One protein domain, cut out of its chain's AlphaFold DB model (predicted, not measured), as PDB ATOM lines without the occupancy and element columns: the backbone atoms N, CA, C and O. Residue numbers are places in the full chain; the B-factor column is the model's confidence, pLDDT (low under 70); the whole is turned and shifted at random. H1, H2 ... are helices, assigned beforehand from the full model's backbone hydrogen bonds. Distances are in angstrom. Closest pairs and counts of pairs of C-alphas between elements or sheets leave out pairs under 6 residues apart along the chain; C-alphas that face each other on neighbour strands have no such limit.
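Overview. This is residues 34 to 90 of the 90 residues of an uncharacterized protein of Phycisphaerae bacterium (UniProt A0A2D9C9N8). Two helices, H1 and H3, pack side by side and run opposite ways, and the shorter helix H2 lies off the end of this pair where H1 ends and H3 begins. The long loop of residues 51 to 63 swings out past H2 and back, making one end of a rod, while the short tail after H3 makes the other end. The printed part has 57 residues, with three named helices in the order H1, H2, H3 and no named strand; the class is all helix. The whole is compact, with a radius of gyration of the C-alphas of 11.3 A, and the C-alphas span 40 by 19 by 13 A.

Along the chain. The printed part begins at Gly 34, and its first helix is H1, residues 39 to 50, with C-alpha 39 at (230.308, 214.062, 286.990). H1 is the longest helix by residues, 12 residues, and measures 16.7 A from first to last C-alpha. H2, residues 64 to 71, measures 10.5 A, with C-alpha 64 at (222.860, 199.758, 271.408). H3, residues 77 to 87, measures 15.3 A and ends with C-alpha 87 at (224.214, 212.380, 292.311).

Arrangement. H1 and H3 touch, with 21 pairs of C-alphas within 8 A. Their closest C-alphas are those of Gly 49 and Lys 77, 4.2 A apart. Their lines stand at a steep tilt of 39 degrees, and they run opposite ways. H1, with residues 45 to 48 alone, only just touches H2, with 3 pairs of C-alphas within 8 A. The closest C-alphas of these two are those of Phe 48 and Leu 69, 7.4 A apart. H1 and H2 form a helical hairpin, running opposite ways at a shallow tilt of 33 degrees, only just short of steep. H2 and H3 are close but not clearly touching; their closest C-alphas, those of Leu 69 and Lys 77, are 7.6 A apart. These two run the same way at a steep tilt of 47 degrees. In H1, H2 and H3 every pair of O i and N i+4 is within hydrogen-bond range.

Size, cuts and confidence. The two C-alphas farthest apart are those of Lys 59 and Ser 90, 40.8 A. The printed part has no cut. The link from H1 to H2 is long, with 13 residues, and its C-alphas lie 9 to 21 A from the mean of the C-alphas. The link from H2 to H3 is tight, with 5 residues. The mean pLDDT of the printed part is 92.5, and one residue is under 70, Ser 90, the chain's last residue.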
ATOM      1  N   GLY A  34     232.442 202.833 284.380       89.75
ATOM      2  CA  GLY A  34     231.552 201.789 284.905       89.75
ATOM      3  C   GLY A  34     231.211 201.925 286.393       89.75
ATOM      4  O   GLY A  34     230.256 201.312 286.856       89.75
ATOM      5  N   SER A  35     231.964 202.728 287.148       90.75
ATOM      6  CA  SER A  35     231.858 202.836 288.608       90.75
ATOM      7  C   SER A  35     232.064 204.275 289.105       90.75
ATOM      8  O   SER A  35     232.383 205.185 288.332       90.75
ATOM      9  N   GLY A  36     231.831 204.487 290.405       91.44
ATOM     10  CA  GLY A  36     231.987 205.782 291.076       91.44
ATOM     11  C   GLY A  36     230.875 206.788 290.769       91.44
ATOM     12  O   GLY A  36     229.910 206.485 290.071       91.44
ATOM     13  N   THR A  37     231.000 208.006 291.294       92.69
ATOM     14  CA  THR A  37     229.993 209.084 291.188       92.69
ATOM     15  C   THR A  37     230.516 210.312 290.441       92.69
ATOM     16  O   THR A  37     230.010 211.421 290.588       92.69
ATOM     17  N   HIS A  38     231.531 210.121 289.593       90.56
ATOM     18  CA  HIS A  38     232.116 211.200 288.801       90.56
ATOM     19  C   HIS A  38     231.084 211.902 287.911       90.56
ATOM     20  O   HIS A  38     230.235 211.254 287.292       90.56
ATOM     21  N   GLY A  39     231.240 213.220 287.746       92.81
ATOM     22  CA  GLY A  39     230.308 214.062 286.990       92.81
ATOM     23  C   GLY A  39     229.989 213.546 285.583       92.81
ATOM     24  O   GLY A  39     228.829 213.535 285.199       92.81
ATOM     25  N   ARG A  40     230.965 212.999 284.837       93.69
ATOM     26  CA  ARG A  40     230.708 212.419 283.500       93.69
ATOM     27  C   ARG A  40     229.737 211.237 283.542       93.69
ATOM     28  O   ARG A  40     228.898 211.126 282.652       93.69
ATOM     29  N   ARG A  41     229.836 210.368 284.554       94.56
ATOM     30  CA  ARG A  41     228.912 209.241 284.737       94.56
ATOM     31  C   ARG A  41     227.516 209.739 285.100       94.56
ATOM     32  O   ARG A  41     226.546 209.242 284.540       94.56
ATOM     33  N   VAL A  42     227.420 210.757 285.959       94.88
ATOM     34  CA  VAL A  42     226.147 211.411 286.311       94.88
ATOM     35  C   VAL A  42     225.502 212.050 285.078       94.88
ATOM     36  O   VAL A  42     224.339 211.779 284.784       94.88
ATOM     37  N   SER A  43     226.259 212.827 284.298       93.44
ATOM     38  CA  SER A  43     225.774 213.450 283.061       93.44
ATOM     39  C   SER A  43     225.359 212.417 282.016       93.44
ATOM     40  O   SER A  43     224.329 212.586 281.364       93.44
ATOM     41  N   PHE A  44     226.130 211.336 281.855       95.00
ATOM     42  CA  PHE A  44     225.756 210.232 280.974       95.00
ATOM     43  C   PHE A  44     224.428 209.613 281.418       95.00
ATOM     44  O   PHE A  44     223.511 209.499 280.609       95.00
ATOM     45  N   ALA A  45     224.302 209.276 282.703       95.44
ATOM     46  CA  ALA A  45     223.109 208.661 283.266       95.44
ATOM     47  C   ALA A  45     221.864 209.552 283.110       95.44
ATOM     48  O   ALA A  45     220.799 209.054 282.751       95.44
ATOM     49  N   ALA A  46     222.009 210.869 283.292       94.81
ATOM     50  CA  ALA A  46     220.927 211.832 283.099       94.81
ATOM     51  C   ALA A  46     220.426 211.845 281.646       94.81
ATOM     52  O   ALA A  46     219.226 211.749 281.396       94.81
ATOM     53  N   ARG A  47     221.354 211.905 280.681       94.56
ATOM     54  CA  ARG A  47     221.030 211.959 279.247       94.56
ATOM     55  C   ARG A  47     220.461 210.636 278.737       94.56
ATOM     56  O   ARG A  47     219.405 210.609 278.114       94.56
ATOM     57  N   PHE A  48     221.149 209.531 279.017       94.19
ATOM     58  CA  PHE A  48     220.800 208.215 278.475       94.19
ATOM     59  C   PHE A  48     219.646 207.553 279.227       94.19
ATOM     60  O   PHE A  48     218.885 206.801 278.623       94.19
ATOM     61  N   GLY A  49     219.461 207.867 280.510       93.88
ATOM     62  CA  GLY A  49     218.279 207.453 281.253       93.88
ATOM     63  C   GLY A  49     217.003 208.059 280.666       93.88
ATOM     64  O   GLY A  49     215.999 207.370 280.550       93.88
ATOM     65  N   GLY A  50     217.037 209.325 280.237       92.12
ATOM     66  CA  GLY A  50     215.909 210.028 279.612       92.12
ATOM     67  C   GLY A  50     215.609 209.647 278.158       92.12
ATOM     68  O   GLY A  50     214.530 209.964 277.670       92.12
ATOM     69  N   MET A  51     216.527 208.964 277.474       93.25
ATOM     70  CA  MET A  51     216.464 208.750 276.028       93.25
ATOM     71  C   MET A  51     215.262 207.889 275.611       93.25
ATOM     72  O   MET A  51     214.986 206.855 276.224       93.25
ATOM     73  N   ALA A  52     214.561 208.284 274.545       89.12
ATOM     74  CA  ALA A  52     213.490 207.490 273.944       89.12
ATOM     75  C   ALA A  52     214.045 206.237 273.230       89.12
ATOM     76  O   ALA A  52     215.185 206.227 272.766       89.12
ATOM     77  N   GLY A  53     213.244 205.169 273.157       88.06
ATOM     78  CA  GLY A  53     213.564 203.942 272.407       88.06
ATOM     79  C   GLY A  53     213.744 202.688 273.274       88.06
ATOM     80  O   GLY A  53     214.105 202.796 274.444       88.06
ATOM     81  N   PRO A  54     213.487 201.484 272.757       92.81
ATOM     82  CA  PRO A  54     213.478 200.279 273.577       92.81
ATOM     83  C   PRO A  54     214.897 199.831 273.979       92.81
ATOM     84  O   PRO A  54     215.900 200.141 273.325       92.81
ATOM     85  N   LEU A  55     214.993 199.107 275.096       92.88
ATOM     86  CA  LEU A  55     216.246 198.484 275.546       92.88
ATOM     87  C   LEU A  55     216.511 197.142 274.859       92.88
ATOM     88  O   LEU A  55     217.653 196.680 274.825       92.88
ATOM     89  N   GLU A  56     215.480 196.544 274.282       94.38
ATOM     90  CA  GLU A  56     215.547 195.288 273.546       94.38
ATOM     91  C   GLU A  56     214.926 195.480 272.165       94.38
ATOM     92  O   GLU A  56     214.067 196.340 271.976       94.38
ATOM     93  N   ASP A  57     215.434 194.759 271.174       91.62
ATOM     94  CA  ASP A  57     214.836 194.734 269.846       91.62
ATOM     95  C   ASP A  57     213.655 193.750 269.784       91.62
ATOM     96  O   ASP A  57     213.360 193.034 270.741       91.62
ATOM     97  N   SER A  58     212.978 193.688 268.636       91.69
ATOM     98  CA  SER A  58     211.853 192.767 268.407       91.69
ATOM     99  C   SER A  58     212.221 191.281 268.505       91.69
ATOM    100  O   SER A  58     211.336 190.433 268.503       91.69
ATOM    101  N   LYS A  59     213.516 190.953 268.583       92.19
ATOM    102  CA  LYS A  59     214.053 189.595 268.729       92.19
ATOM    103  C   LYS A  59     214.619 189.355 270.137       92.19
ATOM    104  O   LYS A  59     215.341 188.378 270.327       92.19
ATOM    105  N   GLY A  60     214.356 190.249 271.096       91.31
ATOM    106  CA  GLY A  60     214.824 190.157 272.484       91.31
ATOM    107  C   GLY A  60     216.311 190.471 272.688       91.31
ATOM    108  O   GLY A  60     216.859 190.233 273.763       91.31
ATOM    109  N   ARG A  61     217.014 190.995 271.677       92.44
ATOM    110  CA  ARG A  61     218.452 191.290 271.776       92.44
ATOM    111  C   ARG A  61     218.661 192.679 272.368       92.44
ATOM    112  O   ARG A  61     217.893 193.595 272.073       92.44
ATOM    113  N   PRO A  62     219.727 192.893 273.158       93.94
ATOM    114  CA  PRO A  62     220.002 194.201 273.729       93.94
ATOM    115  C   PRO A  62     220.268 195.231 272.628       93.94
ATOM    116  O   PRO A  62     221.148 195.053 271.781       93.94
ATOM    117  N   THR A  63     219.549 196.351 272.666       93.69
ATOM    118  CA  THR A  63     219.822 197.462 271.755       93.69
ATOM    119  C   THR A  63     221.154 198.118 272.098       93.69
ATOM    120  O   THR A  63     221.712 197.975 273.191       93.69
ATOM    121  N   ARG A  64     221.659 198.939 271.173       91.31
ATOM    122  CA  ARG A  64     222.860 199.758 271.408       91.31
ATOM    123  C   ARG A  64     222.730 200.635 272.654       91.31
ATOM    124  O   ARG A  64     223.734 200.887 273.315       91.31
ATOM    125  N   LEU A  65     221.510 201.069 272.977       92.56
ATOM    126  CA  LEU A  65     221.213 201.823 274.190       92.56
ATOM    127  C   LEU A  65     221.434 200.969 275.445       92.56
ATOM    128  O   LEU A  65     222.146 201.406 276.345       92.56
ATOM    129  N   LYS A  66     220.903 199.739 275.481       94.69
ATOM    130  CA  LYS A  66     221.112 198.804 276.601       94.69
ATOM    131  C   LYS A  66     222.586 198.443 276.775       94.69
ATOM    132  O   LYS A  66     223.090 198.465 277.893       94.69
ATOM    133  N   LEU A  67     223.299 198.196 275.677       94.44
ATOM    134  CA  LEU A  67     224.740 197.928 275.702       94.44
ATOM    135  C   LEU A  67     225.535 199.125 276.245       94.44
ATOM    136  O   LEU A  67     226.385 198.968 277.120       94.44
ATOM    137  N   ALA A  68     225.216 200.341 275.793       93.38
ATOM    138  CA  ALA A  68     225.840 201.552 276.314       93.38
ATOM    139  C   ALA A  68     225.566 201.729 277.815       93.38
ATOM    140  O   ALA A  68     226.506 201.935 278.576       93.38
ATOM    141  N   LEU A  69     224.314 201.592 278.260       94.81
ATOM    142  CA  LEU A  69     223.962 201.654 279.681       94.81
ATOM    143  C   LEU A  69     224.767 200.634 280.495       94.81
ATOM    144  O   LEU A  69     225.418 201.020 281.467       94.81
ATOM    145  N   LYS A  70     224.834 199.377 280.035       94.25
ATOM    146  CA  LYS A  70     225.608 198.312 280.684       94.25
ATOM    147  C   LYS A  70     227.085 198.683 280.811       94.25
ATOM    148  O   LYS A  70     227.658 198.531 281.886       94.25
ATOM    149  N   LYS A  71     227.697 199.240 279.760       94.25
ATOM    150  CA  LYS A  71     229.116 199.638 279.785       94.25
ATOM    151  C   LYS A  71     229.412 200.790 280.753       94.25
ATOM    152  O   LYS A  71     230.533 200.906 281.243       94.25
ATOM    153  N   TRP A  72     228.415 201.615 281.051       94.38
ATOM    154  CA  TRP A  72     228.482 202.684 282.055       94.38
ATOM    155  C   TRP A  72     227.989 202.248 283.451       94.38
ATOM    156  O   TRP A  72     227.887 203.068 284.371       94.38
ATOM    157  N   GLY A  73     227.718 200.951 283.630       94.19
ATOM    158  CA  GLY A  73     227.326 200.356 284.906       94.19
ATOM    159  C   GLY A  73     225.849 200.538 285.256       94.19
ATOM    160  O   GLY A  73     225.524 200.641 286.435       94.19
ATOM    161  N   PHE A  74     224.964 200.625 284.259       94.75
ATOM    162  CA  PHE A  74     223.514 200.727 284.442       94.75
ATOM    163  C   PHE A  74     222.799 199.553 283.769       94.75
ATOM    164  O   PHE A  74     223.018 199.278 282.592       94.75
ATOM    165  N   GLY A  75     221.926 198.869 284.510       92.00
ATOM    166  CA  GLY A  75     221.137 197.749 283.981       92.00
ATOM    167  C   GLY A  75     219.863 198.181 283.248       92.00
ATOM    168  O   GLY A  75     219.320 197.419 282.454       92.00
ATOM    169  N   SER A  76     219.396 199.407 283.491       93.88
ATOM    170  CA  SER A  76     218.136 199.933 282.961       93.88
ATOM    171  C   SER A  76     218.162 201.458 282.848       93.88
ATOM    172  O   SER A  76     219.064 202.126 283.363       93.88
ATOM    173  N   LYS A  77     217.156 202.035 282.189       95.38
ATOM    174  CA  LYS A  77     217.006 203.496 282.120       95.38
ATOM    175  C   LYS A  77     216.632 204.077 283.469       95.38
ATOM    176  O   LYS A  77     217.098 205.148 283.839       95.38
ATOM    177  N   GLU A  78     215.804 203.356 284.206       94.50
ATOM    178  CA  GLU A  78     215.278 203.727 285.510       94.50
ATOM    179  C   GLU A  78     216.424 203.823 286.515       94.50
ATOM    180  O   GLU A  78     216.533 204.824 287.222       94.50
ATOM    181  N   SER A  79     217.342 202.849 286.506       95.19
ATOM    182  CA  SER A  79     218.536 202.876 287.359       95.19
ATOM    183  C   SER A  79     219.484 204.021 286.990       95.19
ATOM    184  O   SER A  79     219.981 204.706 287.884       95.19
ATOM    185  N   ALA A  80     219.667 204.313 285.698       95.69
ATOM    186  CA  ALA A  80     220.428 205.482 285.255       95.69
ATOM    187  C   ALA A  80     219.769 206.806 285.693       95.69
ATOM    188  O   ALA A  80     220.437 207.676 286.253       95.69
ATOM    189  N   ARG A  81     218.448 206.951 285.524       95.38
ATOM    190  CA  ARG A  81     217.683 208.131 285.973       95.38
ATOM    191  C   ARG A  81     217.751 208.312 287.487       95.38
ATOM    192  O   ARG A  81     217.926 209.429 287.967       95.38
ATOM    193  N   ALA A  82     217.592 207.236 288.255       95.38
ATOM    194  CA  ALA A  82     217.686 207.270 289.711       95.38
ATOM    195  C   ALA A  82     219.095 207.672 290.167       95.38
ATOM    196  O   ALA A  82     219.241 208.576 290.988       95.38
ATOM    197  N   PHE A  83     220.133 207.077 289.571       95.62
ATOM    198  CA  PHE A  83     221.521 207.434 289.847       95.62
ATOM    199  C   PHE A  83     221.812 208.904 289.535       95.62
ATOM    200  O   PHE A  83     222.433 209.591 290.346       95.62
ATOM    201  N   ALA A  84     221.345 209.396 288.386       95.38
ATOM    202  CA  ALA A  84     221.517 210.787 287.992       95.38
ATOM    203  C   ALA A  84     220.859 211.747 288.988       95.38
ATOM    204  O   ALA A  84     221.500 212.698 289.418       95.38
ATOM    205  N   ARG A  85     219.612 211.474 289.397       94.19
ATOM    206  CA  ARG A  85     218.896 212.282 290.399       94.19
ATOM    207  C   ARG A  85     219.614 212.299 291.747       94.19
ATOM    208  O   ARG A  85     219.770 213.366 292.321       94.19
ATOM    209  N   LYS A  86     220.103 211.144 292.210       94.75
ATOM    210  CA  LYS A  86     220.816 211.017 293.491       94.75
ATOM    211  C   LYS A  86     222.150 211.770 293.520       94.75
ATOM    212  O   LYS A  86     222.559 212.235 294.574       94.75
ATOM    213  N   ASN A  87     222.848 211.847 292.387       93.44
ATOM    214  CA  ASN A  87     224.214 212.380 292.311       93.44
ATOM    215  C   ASN A  87     224.312 213.711 291.548       93.44
ATOM    216  O   ASN A  87     225.416 214.178 291.261       93.44
ATOM    217  N   ARG A  88     223.176 214.312 291.179       85.00
ATOM    218  CA  ARG A  88     223.132 215.653 290.599       85.00
ATOM    219  C   ARG A  88     223.642 216.635 291.649       85.00
ATOM    220  O   ARG A  88     223.083 216.713 292.736       85.00
ATOM    221  N   LYS A  89     224.689 217.385 291.308       77.75
ATOM    222  CA  LYS A  89     225.058 218.577 292.071       77.75
ATOM    223  C   LYS A  89     224.060 219.680 291.719       77.75
ATOM    224  O   LYS A  89     223.699 219.790 290.544       77.75
ATOM    225  N   SER A  90     223.558 220.357 292.748       62.88
ATOM    226  CA  SER A  90     222.604 221.466 292.655       62.88
ATOM    227  C   SER A  90     223.079 222.551 291.703       62.88
ATOM    228  O   SER A  90     224.307 222.794 291.673       62.88
TER     229      SER A  90